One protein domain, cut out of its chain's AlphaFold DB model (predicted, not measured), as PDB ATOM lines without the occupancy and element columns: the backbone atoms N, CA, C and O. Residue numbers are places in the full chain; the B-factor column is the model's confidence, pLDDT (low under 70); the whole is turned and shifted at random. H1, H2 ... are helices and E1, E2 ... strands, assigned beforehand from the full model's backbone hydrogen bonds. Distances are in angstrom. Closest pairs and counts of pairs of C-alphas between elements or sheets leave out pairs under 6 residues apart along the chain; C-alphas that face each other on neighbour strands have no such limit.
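Overview. This is residues 2 to 79 and 92 to 119 of the 210 residues of an uncharacterized protein of Babesia bigemina (UniProt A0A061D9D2). Two long helices, H3 and H5, stand apart like the sides of a loose frame, and H2 bridges their first ends. Short H1 packs on H3 near the gap, and a small E1-E2 hairpin leads into H3. The printed part has 106 residues, mostly helix, in the order H1, H2, E1, E2, H3, H4, H5, with one antiparallel sheet, E1 - E2. It is only just loose, close to compact, with a radius of gyration of the C-alphas of 16.0 A, and flat, spanning 47 by 36 by 19 A.

Arrangement. H1, residues 2 to 7, touches residues 56 to 64 alone of H3, residues 46 to 67, opposite ways at a steep tilt of 57 degrees; their closest C-alphas, Ala 6 and Ala 57, are 4.4 A apart. H2, residues 11 to 26, touches residues 46 to 50 alone of H3, closest at the C-alphas of Lys 22 and Pro 46, 5.9 A. With residues 20 to 24 alone, H2 touches residues 93 to 97 alone of H5, residues 93 to 117, about perpendicular at 73 degrees; the closest C-alphas, Cys 20 and Cys 93, are 4.9 A apart. H3 and H5 are apart. E1, residues 37 to 39, and E2, residues 42 to 44, form an antiparallel hairpin, with N 37 and O 44 at 2.9 A and N 39 and O 42 at 2.8 A, within hydrogen-bond range. H4, residues 71 to 74, is close to but not clearly touching H3, with the C-alphas of Leu 64 and Trp 71, the closest, 6.5 A apart. Every O i to N i+4 pair is within hydrogen-bond range in H1, H3 and H5, and 10 of 12 in H2; H4 is too short for one.

Along the chain. H1 begins at C-alpha 2 (49.475, 23.072, -50.340). H2 measures 23.2 A, H3 31.9 A and H5 36.4 A from first to last C-alpha. H5 ends at C-alpha 117 (48.824, 32.976, -65.691).

Size, cuts and confidence. The C-alphas of Asn 30 and Lys 119, the two farthest apart, are 50.4 A apart. Residues 80 to 91 are not printed, and C-alphas 79 and 92 are 16.0 A apart across the cut. Of the links printed whole, none is long. The model's pLDDT is under 70 at residues 27 to 34, 73 to 79, 114 and 118.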
ATOM      1  N   LEU A   2      50.892  23.290 -50.684       75.44
ATOM      2  CA  LEU A   2      49.475  23.072 -50.340       75.44
ATOM      3  C   LEU A   2      49.243  21.815 -49.486       75.44
ATOM      4  O   LEU A   2      48.504  21.876 -48.513       75.44
ATOM      5  N   THR A   3      49.917  20.700 -49.793       80.44
ATOM      6  CA  THR A   3      49.842  19.457 -49.001       80.44
ATOM      7  C   THR A   3      50.276  19.654 -47.549       80.44
ATOM      8  O   THR A   3      49.671  19.097 -46.638       80.44
ATOM      9  N   TRP A   4      51.300  20.481 -47.330       81.00
ATOM     10  CA  TRP A   4      51.788  20.828 -45.998       81.00
ATOM     11  C   TRP A   4      50.782  21.722 -45.259       81.00
ATOM     12  O   TRP A   4      50.401  21.402 -44.136       81.00
ATOM     13  N   LEU A   5      50.269  22.768 -45.924       81.06
ATOM     14  CA  LEU A   5      49.235  23.654 -45.369       81.06
ATOM     15  C   LEU A   5      47.967  22.881 -44.998       81.06
ATOM     16  O   LEU A   5      47.435  23.058 -43.909       81.06
ATOM     17  N   ALA A   6      47.509  21.970 -45.859       84.81
ATOM     18  CA  ALA A   6      46.361  21.115 -45.579       84.81
ATOM     19  C   ALA A   6      46.614  20.157 -44.397       84.81
ATOM     20  O   ALA A   6      45.679  19.796 -43.680       84.81
ATOM     21  N   GLY A   7      47.876  19.785 -44.158       82.38
ATOM     22  CA  GLY A   7      48.313  18.986 -43.015       82.38
ATOM     23  C   GLY A   7      48.137  19.674 -41.656       82.38
ATOM     24  O   GLY A   7      47.970  18.979 -40.653       82.38
ATOM     25  N   LEU A   8      48.064  21.013 -41.605       83.31
ATOM     26  CA  LEU A   8      47.810  21.775 -40.368       83.31
ATOM     27  C   LEU A   8      46.434  21.488 -39.742       83.31
ATOM     28  O   LEU A   8      46.203  21.823 -38.583       83.31
ATOM     29  N   ARG A   9      45.530  20.830 -40.479       81.88
ATOM     30  CA  ARG A   9      44.229  20.361 -39.974       81.88
ATOM     31  C   ARG A   9      44.331  19.160 -39.035       81.88
ATOM     32  O   ARG A   9      43.314  18.738 -38.493       81.88
ATOM     33  N   ASN A  10      45.507  18.549 -38.892       82.06
ATOM     34  CA  ASN A  10      45.667  17.400 -38.012       82.06
ATOM     35  C   ASN A  10      45.472  17.826 -36.539       82.06
ATOM     36  O   ASN A  10      46.237  18.673 -36.068       82.06
ATOM     37  N   PRO A  11      44.556  17.183 -35.783       79.94
ATOM     38  CA  PRO A  11      44.312  17.455 -34.359       79.94
ATOM     39  C   PRO A  11      45.569  17.490 -33.487       79.94
ATOM     40  O   PRO A  11      45.633  18.216 -32.495       79.94
ATOM     41  N   LYS A  12      46.593  16.710 -33.857       77.50
ATOM     42  CA  LYS A  12      47.873  16.671 -33.139       77.50
ATOM     43  C   LYS A  12      48.648  17.985 -33.238       77.50
ATOM     44  O   LYS A  12      49.359  18.328 -32.301       77.50
ATOM     45  N   HIS A  13      48.521  18.716 -34.346       78.56
ATOM     46  CA  HIS A  13      49.212  19.987 -34.556       78.56
ATOM     47  C   HIS A  13      48.450  21.171 -33.950       78.56
ATOM     48  O   HIS A  13      49.088  22.139 -33.551       78.56
ATOM     49  N   HIS A  14      47.121  21.077 -33.804       83.75
ATOM     50  CA  HIS A  14      46.286  22.158 -33.263       83.75
ATOM     51  C   HIS A  14      46.728  22.637 -31.886       83.75
ATOM     52  O   HIS A  14      46.959  23.829 -31.715       83.75
ATOM     53  N   LYS A  15      46.896  21.720 -30.925       83.69
ATOM     54  CA  LYS A  15      47.270  22.080 -29.544       83.69
ATOM     55  C   LYS A  15      48.624  22.788 -29.486       83.69
ATOM     56  O   LYS A  15      48.793  23.764 -28.760       83.69
ATOM     57  N   THR A  16      49.584  22.299 -30.266       83.75
ATOM     58  CA  THR A  16      50.930  22.871 -30.366       83.75
ATOM     59  C   THR A  16      50.891  24.262 -30.995       83.75
ATOM     60  O   THR A  16      51.497  25.191 -30.469       83.75
ATOM     61  N   LEU A  17      50.141  24.416 -32.087       86.00
ATOM     62  CA  LEU A  17      49.986  25.680 -32.801       86.00
ATOM     63  C   LEU A  17      49.307  26.735 -31.919       86.00
ATOM     64  O   LEU A  17      49.810  27.845 -31.794       86.00
ATOM     65  N   GLU A  18      48.208  26.373 -31.259       87.12
ATOM     66  CA  GLU A  18      47.474  27.253 -30.348       87.12
ATOM     67  C   GLU A  18      48.367  27.732 -29.196       87.12
ATOM     68  O   GLU A  18      48.423  28.928 -28.907       87.12
ATOM     69  N   LYS A  19      49.128  26.812 -28.584       85.88
ATOM     70  CA  LYS A  19      50.104  27.144 -27.539       85.88
ATOM     71  C   LYS A  19      51.157  28.126 -28.052       85.88
ATOM     72  O   LYS A  19      51.462  29.093 -27.359       85.88
ATOM     73  N   CYS A  20      51.700  27.898 -29.245       85.75
ATOM     74  CA  CYS A  20      52.744  28.756 -29.791       85.75
ATOM     75  C   CYS A  20      52.249  30.139 -30.190       85.75
ATOM     76  O   CYS A  20      52.927  31.117 -29.889       85.75
ATOM     77  N   ILE A  21      51.060  30.245 -30.786       87.81
ATOM     78  CA  ILE A  21      50.453  31.543 -31.091       87.81
ATOM     79  C   ILE A  21      50.196  32.302 -29.783       87.81
ATOM     80  O   ILE A  21      50.623  33.442 -29.654       87.81
ATOM     81  N   LYS A  22      49.590  31.669 -28.770       86.50
ATOM     82  CA  LYS A  22      49.380  32.311 -27.459       86.50
ATOM     83  C   LYS A  22      50.693  32.791 -26.833       86.50
ATOM     84  O   LYS A  22      50.758  33.938 -26.405       86.50
ATOM     85  N   LYS A  23      51.740  31.955 -26.849       83.19
ATOM     86  CA  LYS A  23      53.078  32.299 -26.336       83.19
ATOM     87  C   LYS A  23      53.709  33.479 -27.085       83.19
ATOM     88  O   LYS A  23      54.361  34.314 -26.470       83.19
ATOM     89  N   ALA A  24      53.520  33.559 -28.401       82.12
ATOM     90  CA  ALA A  24      54.047  34.658 -29.205       82.12
ATOM     91  C   ALA A  24      53.354  35.992 -28.895       82.12
ATOM     92  O   ALA A  24      54.012  37.026 -28.842       82.12
ATOM     93  N   PHE A  25      52.043  35.965 -28.650       81.69
ATOM     94  CA  PHE A  25      51.276  37.162 -28.303       81.69
ATOM     95  C   PHE A  25      51.457  37.600 -26.844       81.69
ATOM     96  O   PHE A  25      51.287  38.778 -26.553       81.69
ATOM     97  N   SER A  26      51.802  36.690 -25.924       76.38
ATOM     98  CA  SER A  26      52.020  37.036 -24.511       76.38
ATOM     99  C   SER A  26      53.364  37.725 -24.243       76.38
ATOM    100  O   SER A  26      53.539  38.323 -23.189       76.38
ATOM    101  N   GLY A  27      54.330  37.658 -25.167       65.25
ATOM    102  CA  GLY A  27      55.670  38.216 -24.951       65.25
ATOM    103  C   GLY A  27      56.357  37.696 -23.673       65.25
ATOM    104  O   GLY A  27      55.977  36.667 -23.117       65.25
ATOM    105  N   LEU A  28      57.386  38.414 -23.199       51.91
ATOM    106  CA  LEU A  28      58.116  38.122 -21.949       51.91
ATOM    107  C   LEU A  28      57.354  38.574 -20.680       51.91
ATOM    108  O   LEU A  28      57.838  38.372 -19.568       51.91
ATOM    109  N   HIS A  29      56.196  39.224 -20.829       51.53
ATOM    110  CA  HIS A  29      55.471  39.858 -19.730       51.53
ATOM    111  C   HIS A  29      54.173  39.105 -19.417       51.53
ATOM    112  O   HIS A  29      53.251  39.056 -20.219       51.53
ATOM    113  N   ASN A  30      54.102  38.555 -18.203       53.06
ATOM    114  CA  ASN A  30      52.973  37.809 -17.628       53.06
ATOM    115  C   ASN A  30      51.686  38.638 -17.391       53.06
ATOM    116  O   ASN A  30      50.795  38.187 -16.673       53.06
ATOM    117  N   GLU A  31      51.562  39.840 -17.953       51.56
ATOM    118  CA  GLU A  31      50.410  40.713 -17.712       51.56
ATOM    119  C   GLU A  31      49.310  40.415 -18.744       51.56
ATOM    120  O   GLU A  31      49.320  40.846 -19.894       51.56
ATOM    121  N   SER A  32      48.380  39.584 -18.283       55.84
ATOM    122  CA  SER A  32      47.294  38.859 -18.952       55.84
ATOM    123  C   SER A  32      46.273  39.667 -19.778       55.84
ATOM    124  O   SER A  32      45.317  39.062 -20.271       55.84
ATOM    125  N   SER A  33      46.369  40.989 -19.904       54.06
ATOM    126  CA  SER A  33      45.147  41.768 -20.163       54.06
ATOM    127  C   SER A  33      44.891  42.209 -21.598       54.06
ATOM    128  O   SER A  33      43.733  42.448 -21.901       54.06
ATOM    129  N   ASP A  34      45.872  42.220 -22.502       59.94
ATOM    130  CA  ASP A  34      45.590  42.481 -23.919       59.94
ATOM    131  C   ASP A  34      46.561  41.720 -24.827       59.94
ATOM    132  O   ASP A  34      47.518  42.261 -25.373       59.94
ATOM    133  N   LEU A  35      46.264  40.437 -25.063       70.12
ATOM    134  CA  LEU A  35      46.880  39.615 -26.120       70.12
ATOM    135  C   LEU A  35      46.551  40.140 -27.537       70.12
ATOM    136  O   LEU A  35      46.651  39.397 -28.506       70.12
ATOM    137  N   ALA A  36      46.082  41.376 -27.689       76.12
ATOM    138  CA  ALA A  36      45.649  41.946 -28.950       76.12
ATOM    139  C   ALA A  36      46.772  42.785 -29.573       76.12
ATOM    140  O   ALA A  36      47.183  43.803 -29.025       76.12
ATOM    141  N   LEU A  37      47.224  42.405 -30.767       80.31
ATOM    142  CA  LEU A  37      48.126  43.239 -31.558       80.31
ATOM    143  C   LEU A  37      47.317  44.317 -32.278       80.31
ATOM    144  O   LEU A  37      46.434  44.000 -33.075       80.31
ATOM    145  N   SER A  38      47.623  45.589 -32.020       78.81
ATOM    146  CA  SER A  38      47.029  46.696 -32.772       78.81
ATOM    147  C   SER A  38      47.765  46.884 -34.101       78.81
ATOM    148  O   SER A  38      48.967  47.145 -34.124       78.81
ATOM    149  N   VAL A  39      47.051  46.739 -35.216       76.56
ATOM    150  CA  VAL A  39      47.575  46.932 -36.575       76.56
ATOM    151  C   VAL A  39      46.608  47.833 -37.331       76.56
ATOM    152  O   VAL A  39      45.461  47.455 -37.560       76.56
ATOM    153  N   ASN A  40      47.055  49.030 -37.721       78.75
ATOM    154  CA  ASN A  40      46.263  50.002 -38.490       78.75
ATOM    155  C   ASN A  40      44.847  50.246 -37.919       78.75
ATOM    156  O   ASN A  40      43.862  50.202 -38.652       78.75
ATOM    157  N   GLY A  41      44.728  50.442 -36.601       78.50
ATOM    158  CA  GLY A  41      43.436  50.673 -35.930       78.50
ATOM    159  C   GLY A  41      42.560  49.423 -35.761       78.50
ATOM    160  O   GLY A  41      41.426  49.528 -35.301       78.50
ATOM    161  N   SER A  42      43.079  48.246 -36.113       83.00
ATOM    162  CA  SER A  42      42.430  46.943 -35.929       83.00
ATOM    163  C   SER A  42      43.106  46.175 -34.795       83.00
ATOM    164  O   SER A  42      44.314  46.302 -34.615       83.00
ATOM    165  N   HIS A  43      42.367  45.323 -34.084       85.31
ATOM    166  CA  HIS A  43      42.930  44.427 -33.068       85.31
ATOM    167  C   HIS A  43      42.981  42.985 -33.581       85.31
ATOM    168  O   HIS A  43      41.961  42.378 -33.917       85.31
ATOM    169  N   VAL A  44      44.183  42.420 -33.640       86.56
ATOM    170  CA  VAL A  44      44.420  41.024 -34.009       86.56
ATOM    171  C   VAL A  44      44.590  40.215 -32.732       86.56
ATOM    172  O   VAL A  44      45.523  40.449 -31.973       86.56
ATOM    173  N   LEU A  45      43.693  39.260 -32.502       88.94
ATOM    174  CA  LEU A  45      43.759  38.326 -31.382       88.94
ATOM    175  C   LEU A  45      44.458  37.024 -31.810       88.94
ATOM    176  O   LEU A  45      44.397  36.662 -32.991       88.94
ATOM    177  N   PRO A  46      45.026  36.245 -30.868       87.44
ATOM    178  CA  PRO A  46      45.592  34.924 -31.149       87.44
ATOM    179  C   PRO A  46      44.589  34.011 -31.858       87.44
ATOM    180  O   PRO A  46      44.939  33.284 -32.789       87.44
ATOM    181  N   GLN A  47      43.319  34.100 -31.446       87.19
ATOM    182  CA  GLN A  47      42.224  33.340 -32.035       87.19
ATOM    183  C   GLN A  47      42.023  33.681 -33.515       87.19
ATOM    184  O   GLN A  47      41.874  32.772 -34.323       87.19
ATOM    185  N   HIS A  48      42.123  34.961 -33.900       89.50
ATOM    186  CA  HIS A  48      41.989  35.371 -35.302       89.50
ATOM    187  C   HIS A  48      43.070  34.726 -36.180       89.50
ATOM    188  O   HIS A  48      42.777  34.236 -37.269       89.50
ATOM    189  N   VAL A  49      44.318  34.686 -35.699       87.81
ATOM    190  CA  VAL A  49      45.429  34.043 -36.423       87.81
ATOM    191  C   VAL A  49      45.176  32.546 -36.571       87.81
ATOM    192  O   VAL A  49      45.333  31.993 -37.660       87.81
ATOM    193  N   PHE A  50      44.755  31.891 -35.489       88.44
ATOM    194  CA  PHE A  50      44.440  30.469 -35.505       88.44
ATOM    195  C   PHE A  50      43.304  30.145 -36.485       88.44
ATOM    196  O   PHE A  50      43.455  29.249 -37.317       88.44
ATOM    197  N   ASP A  51      42.210  30.904 -36.449       89.75
ATOM    198  CA  ASP A  51      41.044  30.703 -37.312       89.75
ATOM    199  C   ASP A  51      41.391  30.903 -38.792       89.75
ATOM    200  O   ASP A  51      41.020  30.083 -39.636       89.75
ATOM    201  N   ILE A  52      42.172  31.938 -39.122       89.69
ATOM    202  CA  ILE A  52      42.642  32.186 -40.494       89.69
ATOM    203  C   ILE A  52      43.541  31.047 -40.979       89.69
ATOM    204  O   ILE A  52      43.410  30.605 -42.125       89.69
ATOM    205  N   LEU A  53      44.435  30.532 -40.129       88.19
ATOM    206  CA  LEU A  53      45.279  29.386 -40.473       88.19
ATOM    207  C   LEU A  53      44.440  28.128 -40.719       88.19
ATOM    208  O   LEU A  53      44.690  27.411 -41.690       88.19
ATOM    209  N   GLN A  54      43.411  27.881 -39.904       88.38
ATOM    210  CA  GLN A  54      42.483  26.766 -40.111       88.38
ATOM    211  C   GLN A  54      41.699  26.900 -41.409       88.38
ATOM    212  O   GLN A  54      41.619  25.949 -42.188       88.38
ATOM    213  N   LEU A  55      41.163  28.088 -41.677       89.94
ATOM    214  CA  LEU A  55      40.440  28.377 -42.906       89.94
ATOM    215  C   LEU A  55      41.338  28.183 -44.136       89.94
ATOM    216  O   LEU A  55      40.955  27.508 -45.090       89.94
ATOM    217  N   THR A  56      42.570  28.687 -44.078       87.19
ATOM    218  CA  THR A  56      43.578  28.514 -45.134       87.19
ATOM    219  C   THR A  56      43.897  27.037 -45.365       87.19
ATOM    220  O   THR A  56      43.929  26.577 -46.507       87.19
ATOM    221  N   ALA A  57      44.073  26.260 -44.294       87.75
ATOM    222  CA  ALA A  57      44.325  24.826 -44.373       87.75
ATOM    223  C   ALA A  57      43.125  24.048 -44.952       87.75
ATOM    224  O   ALA A  57      43.306  23.086 -45.706       87.75
ATOM    225  N   MET A  58      41.892  24.469 -44.645       87.19
ATOM    226  CA  MET A  58      40.679  23.923 -45.260       87.19
ATOM    227  C   MET A  58      40.649  24.187 -46.764       87.19
ATOM    228  O   MET A  58      40.494  23.234 -47.528       87.19
ATOM    229  N   PHE A  59      40.868  25.431 -47.195       86.00
ATOM    230  CA  PHE A  59      40.908  25.777 -48.618       86.00
ATOM    231  C   PHE A  59      42.025  25.049 -49.366       86.00
ATOM    232  O   PHE A  59      41.778  24.519 -50.449       86.00
ATOM    233  N   ALA A  60      43.219  24.939 -48.778       83.62
ATOM    234  CA  ALA A  60      44.311  24.155 -49.353       83.62
ATOM    235  C   ALA A  60      43.892  22.692 -49.584       83.62
ATOM    236  O   ALA A  60      44.143  22.135 -50.652       83.62
ATOM    237  N   GLY A  61      43.191  22.089 -48.620       82.19
ATOM    238  CA  GLY A  61      42.635  20.744 -48.755       82.19
ATOM    239  C   GLY A  61      41.575  20.624 -49.854       82.19
ATOM    240  O   GLY A  61      41.565  19.625 -50.576       82.19
ATOM    241  N   SER A  62      40.703  21.624 -50.009       84.31
ATOM    242  CA  SER A  62      39.695  21.655 -51.078       84.31
ATOM    243  C   SER A  62      40.339  21.743 -52.461       84.31
ATOM    244  O   SER A  62      40.007  20.945 -53.333       84.31
ATOM    245  N   VAL A  63      41.316  22.641 -52.638       79.94
ATOM    246  CA  VAL A  63      42.075  22.776 -53.893       79.94
ATOM    247  C   VAL A  63      42.771  21.466 -54.243       79.94
ATOM    248  O   VAL A  63      42.611  20.971 -55.353       79.94
ATOM    249  N   LEU A  64      43.488  20.860 -53.290       79.44
ATOM    250  CA  LEU A  64      44.158  19.577 -53.509       79.44
ATOM    251  C   LEU A  64      43.184  18.463 -53.888       79.44
ATOM    252  O   LEU A  64      43.497  17.654 -54.748       79.44
ATOM    253  N   THR A  65      42.006  18.420 -53.268       78.75
ATOM    254  CA  THR A  65      40.988  17.411 -53.593       78.75
ATOM    255  C   THR A  65      40.483  17.568 -55.028       78.75
ATOM    256  O   THR A  65      40.225  16.564 -55.683       78.75
ATOM    257  N   ALA A  66      40.395  18.803 -55.531       73.94
ATOM    258  CA  ALA A  66      39.990  19.075 -56.907       73.94
ATOM    259  C   ALA A  66      41.074  18.710 -57.938       73.94
ATOM    260  O   ALA A  66      40.756  18.117 -58.963       73.94
ATOM    261  N   ILE A  67      42.346  19.044 -57.680       74.81
ATOM    262  CA  ILE A  67      43.436  18.880 -58.669       74.81
ATOM    263  C   ILE A  67      44.202  17.557 -58.544       74.81
ATOM    264  O   ILE A  67      44.847  17.116 -59.490       74.81
ATOM    265  N   ALA A  68      44.180  16.937 -57.367       77.00
ATOM    266  CA  ALA A  68      44.927  15.726 -57.049       77.00
ATOM    267  C   ALA A  68      44.140  14.884 -56.027       77.00
ATOM    268  O   ALA A  68      44.515  14.837 -54.858       77.00
ATOM    269  N   PRO A  69      43.065  14.182 -56.428       74.25
ATOM    270  CA  PRO A  69      42.132  13.517 -55.506       74.25
ATOM    271  C   PRO A  69      42.799  12.562 -54.498       74.25
ATOM    272  O   PRO A  69      42.357  12.436 -53.357       74.25
ATOM    273  N   ASN A  70      43.926  11.958 -54.889       77.75
ATOM    274  CA  ASN A  70      44.703  11.017 -54.080       77.75
ATOM    275  C   ASN A  70      45.846  11.672 -53.280       77.75
ATOM    276  O   ASN A  70      46.715  10.974 -52.753       77.75
ATOM    277  N   TRP A  71      45.866  13.002 -53.148       76.69
ATOM    278  CA  TRP A  71      46.922  13.741 -52.444       76.69
ATOM    279  C   TRP A  71      47.118  13.280 -50.994       76.69
ATOM    280  O   TRP A  71      48.217  13.368 -50.456       76.69
ATOM    281  N   ARG A  72      46.061  12.762 -50.355       71.69
ATOM    282  CA  ARG A  72      46.107  12.262 -48.974       71.69
ATOM    283  C   ARG A  72      46.961  11.003 -48.826       71.69
ATOM    284  O   ARG A  72      47.593  10.832 -47.791       71.69
ATOM    285  N   ALA A  73      47.013  10.155 -49.855       66.50
ATOM    286  CA  ALA A  73      47.812   8.929 -49.847       66.50
ATOM    287  C   ALA A  73      49.324   9.206 -49.956       66.50
ATOM    288  O   ALA A  73      50.135   8.372 -49.571       66.50
ATOM    289  N   SER A  74      49.701  10.388 -50.451       60.25
ATOM    290  CA  SER A  74      51.091  10.825 -50.634       60.25
ATOM    291  C   SER A  74      51.605  11.726 -49.504       60.25
ATOM    292  O   SER A  74      52.754  12.170 -49.540       60.25
ATOM    293  N   VAL A  75      50.799  11.980 -48.464       59.41
ATOM    294  CA  VAL A  75      51.240  12.752 -47.294       59.41
ATOM    295  C   VAL A  75      52.096  11.863 -46.401       59.41
ATOM    296  O   VAL A  75      51.603  11.192 -45.494       59.41
ATOM    297  N   ALA A  76      53.407  11.875 -46.635       53.44
ATOM    298  CA  ALA A  76      54.352  11.309 -45.690       53.44
ATOM    299  C   ALA A  76      54.178  12.019 -44.336       53.44
ATOM    300  O   ALA A  76      54.431  13.219 -44.212       53.44
ATOM    301  N   SER A  77      53.743  11.281 -43.312       51.94
ATOM    302  CA  SER A  77      53.740  11.757 -41.927       51.94
ATOM    303  C   SER A  77      55.185  11.832 -41.442       51.94
ATOM    304  O   SER A  77      55.671  10.939 -40.754       51.94
ATOM    305  N   ARG A  78      55.916  12.868 -41.857       45.06
ATOM    306  CA  ARG A  78      57.275  13.098 -41.379       45.06
ATOM    307  C   ARG A  78      57.176  13.729 -39.996       45.06
ATOM    308  O   ARG A  78      57.013  14.935 -39.856       45.06
ATOM    309  N   THR A  79      57.236  12.898 -38.963       44.56
ATOM    310  CA  THR A  79      57.495  13.363 -37.602       44.56
ATOM    311  C   THR A  79      58.905  13.935 -37.571       44.56
ATOM    312  O   THR A  79      59.883  13.216 -37.771       44.56
ATOM    313  N   ASP A  92      60.483  25.487 -28.972       78.06
ATOM    314  CA  ASP A  92      60.801  26.791 -29.561       78.06
ATOM    315  C   ASP A  92      59.675  27.244 -30.503       78.06
ATOM    316  O   ASP A  92      59.668  27.026 -31.718       78.06
ATOM    317  N   CYS A  93      58.662  27.858 -29.899       77.88
ATOM    318  CA  CYS A  93      57.512  28.390 -30.610       77.88
ATOM    319  C   CYS A  93      57.866  29.509 -31.591       77.88
ATOM    320  O   CYS A  93      57.163  29.657 -32.590       77.88
ATOM    321  N   SER A  94      58.936  30.268 -31.345       76.88
ATOM    322  CA  SER A  94      59.365  31.339 -32.243       76.88
ATOM    323  C   SER A  94      59.907  30.749 -33.541       76.88
ATOM    324  O   SER A  94      59.442  31.121 -34.617       76.88
ATOM    325  N   ALA A  95      60.795  29.754 -33.454       76.69
ATOM    326  CA  ALA A  95      61.311  29.057 -34.632       76.69
ATOM    327  C   ALA A  95      60.194  28.393 -35.457       76.69
ATOM    328  O   ALA A  95      60.169  28.512 -36.684       76.69
ATOM    329  N   LEU A  96      59.228  27.745 -34.794       77.81
ATOM    330  CA  LEU A  96      58.094  27.105 -35.469       77.81
ATOM    331  C   LEU A  96      57.186  28.106 -36.193       77.81
ATOM    332  O   LEU A  96      56.723  27.825 -37.300       77.81
ATOM    333  N   LEU A  97      56.920  29.266 -35.585       80.38
ATOM    334  CA  LEU A  97      56.109  30.310 -36.211       80.38
ATOM    335  C   LEU A  97      56.849  30.999 -37.364       80.38
ATOM    336  O   LEU A  97      56.224  31.266 -38.389       80.38
ATOM    337  N   CYS A  98      58.163  31.217 -37.254       78.50
ATOM    338  CA  CYS A  98      58.983  31.714 -38.364       78.50
ATOM    339  C   CYS A  98      58.959  30.747 -39.553       78.50
ATOM    340  O   CYS A  98      58.688  31.153 -40.678       78.50
ATOM    341  N   GLN A  99      59.130  29.448 -39.303       78.56
ATOM    342  CA  GLN A  99      59.057  28.435 -40.355       78.56
ATOM    343  C   GLN A  99      57.671  28.387 -41.020       78.56
ATOM    344  O   GLN A  99      57.558  28.247 -42.239       78.56
ATOM    345  N   LEU A 100      56.597  28.518 -40.233       80.06
ATOM    346  CA  LEU A 100      55.238  28.639 -40.763       80.06
ATOM    347  C   LEU A 100      55.101  29.879 -41.657       80.06
ATOM    348  O   LEU A 100      54.507  29.781 -42.732       80.06
ATOM    349  N   LEU A 101      55.651  31.022 -41.240       80.00
ATOM    350  CA  LEU A 101      55.631  32.258 -42.020       80.00
ATOM    351  C   LEU A 101      56.359  32.087 -43.357       80.00
ATOM    352  O   LEU A 101      55.787  32.428 -44.391       80.00
ATOM    353  N   ASP A 102      57.551  31.489 -43.359       78.25
ATOM    354  CA  ASP A 102      58.322  31.213 -44.578       78.25
ATOM    355  C   ASP A 102      57.527  30.347 -45.561       78.25
ATOM    356  O   ASP A 102      57.485  30.605 -46.768       78.25
ATOM    357  N   TYR A 103      56.828  29.335 -45.047       75.62
ATOM    358  CA  TYR A 103      55.996  28.458 -45.859       75.62
ATOM    359  C   TYR A 103      54.752  29.144 -46.417       75.62
ATOM    360  O   TYR A 103      54.408  28.929 -47.585       75.62
ATOM    361  N   VAL A 104      54.082  29.976 -45.620       76.19
ATOM    362  CA  VAL A 104      52.951  30.790 -46.087       76.19
ATOM    363  C   VAL A 104      53.423  31.780 -47.152       76.19
ATOM    364  O   VAL A 104      52.780  31.895 -48.197       76.19
ATOM    365  N   TYR A 105      54.566  32.431 -46.940       78.69
ATOM    366  CA  TYR A 105      55.145  33.397 -47.868       78.69
ATOM    367  C   TYR A 105      55.536  32.750 -49.204       78.69
ATOM    368  O   TYR A 105      55.125  33.217 -50.267       78.69
ATOM    369  N   ALA A 106      56.239  31.615 -49.169       76.00
ATOM    370  CA  ALA A 106      56.566  30.852 -50.370       76.00
ATOM    371  C   ALA A 106      55.299  30.403 -51.121       76.00
ATOM    372  O   ALA A 106      55.225  30.511 -52.346       76.00
ATOM    373  N   CYS A 107      54.270  29.947 -50.396       72.31
ATOM    374  CA  CYS A 107      53.002  29.551 -51.003       72.31
ATOM    375  C   CYS A 107      52.261  30.740 -51.637       72.31
ATOM    376  O   CYS A 107      51.675  30.582 -52.707       72.31
ATOM    377  N   HIS A 108      52.286  31.921 -51.013       78.31
ATOM    378  CA  HIS A 108      51.649  33.128 -51.544       78.31
ATOM    379  C   HIS A 108      52.191  33.484 -52.930       78.31
ATOM    380  O   HIS A 108      51.409  33.668 -53.861       78.31
ATOM    381  N   HIS A 109      53.516  33.521 -53.081       77.62
ATOM    382  CA  HIS A 109      54.159  33.854 -54.356       77.62
ATOM    383  C   HIS A 109      53.883  32.816 -55.440       77.62
ATOM    384  O   HIS A 109      53.570  33.176 -56.574       77.62
ATOM    385  N   GLN A 110      53.899  31.529 -55.081       74.06
ATOM    386  CA  GLN A 110      53.523  30.454 -56.000       74.06
ATOM    387  C   GLN A 110      52.074  30.604 -56.486       74.06
ATOM    388  O   GLN A 110      51.804  30.507 -57.683       74.06
ATOM    389  N   LEU A 111      51.134  30.885 -55.580       70.69
ATOM    390  CA  LEU A 111      49.722  31.057 -55.928       70.69
ATOM    391  C   LEU A 111      49.462  32.346 -56.715       70.69
ATOM    392  O   LEU A 111      48.648  32.337 -57.638       70.69
ATOM    393  N   GLN A 112      50.153  33.441 -56.393       73.25
ATOM    394  CA  GLN A 112      50.094  34.678 -57.172       73.25
ATOM    395  C   GLN A 112      50.564  34.461 -58.606       73.25
ATOM    396  O   GLN A 112      49.881  34.891 -59.536       73.25
ATOM    397  N   PHE A 113      51.686  33.761 -58.784       76.38
ATOM    398  CA  PHE A 113      52.193  33.420 -60.104       76.38
ATOM    399  C   PHE A 113      51.148  32.640 -60.909       76.38
ATOM    400  O   PHE A 113      50.808  33.049 -62.016       76.38
ATOM    401  N   LEU A 114      50.577  31.576 -60.332       69.94
ATOM    402  CA  LEU A 114      49.539  30.771 -60.988       69.94
ATOM    403  C   LEU A 114      48.306  31.609 -61.350       69.94
ATOM    404  O   LEU A 114      47.834  31.568 -62.484       69.94
ATOM    405  N   LYS A 115      47.825  32.438 -60.417       70.25
ATOM    406  CA  LYS A 115      46.695  33.349 -60.644       70.25
ATOM    407  C   LYS A 115      46.966  34.342 -61.779       70.25
ATOM    408  O   LYS A 115      46.044  34.685 -62.518       70.25
ATOM    409  N   ALA A 116      48.201  34.824 -61.915       73.44
ATOM    410  CA  ALA A 116      48.581  35.723 -62.998       73.44
ATOM    411  C   ALA A 116      48.526  35.020 -64.363       73.44
ATOM    412  O   ALA A 116      48.082  35.636 -65.334       73.44
ATOM    413  N   GLN A 117      48.893  33.735 -64.438       70.12
ATOM    414  CA  GLN A 117      48.824  32.976 -65.691       70.12
ATOM    415  C   GLN A 117      47.392  32.835 -66.211       70.12
ATOM    416  O   GLN A 117      47.188  32.963 -67.414       70.12
ATOM    417  N   CYS A 118      46.387  32.715 -65.335       66.94
ATOM    418  CA  CYS A 118      44.971  32.638 -65.727       66.94
ATOM    419  C   CYS A 118      44.478  33.822 -66.581       66.94
ATOM    420  O   CYS A 118      43.435  33.725 -67.216       66.94
ATOM    421  N   LYS A 119      45.182  34.962 -66.579       72.25
ATOM    422  CA  LYS A 119      44.797  36.164 -67.339       72.25
ATOM    423  C   LYS A 119      45.702  36.458 -68.535       72.25
ATOM    424  O   LYS A 119      45.425  37.407 -69.269       72.25
TER     425      LYS A 119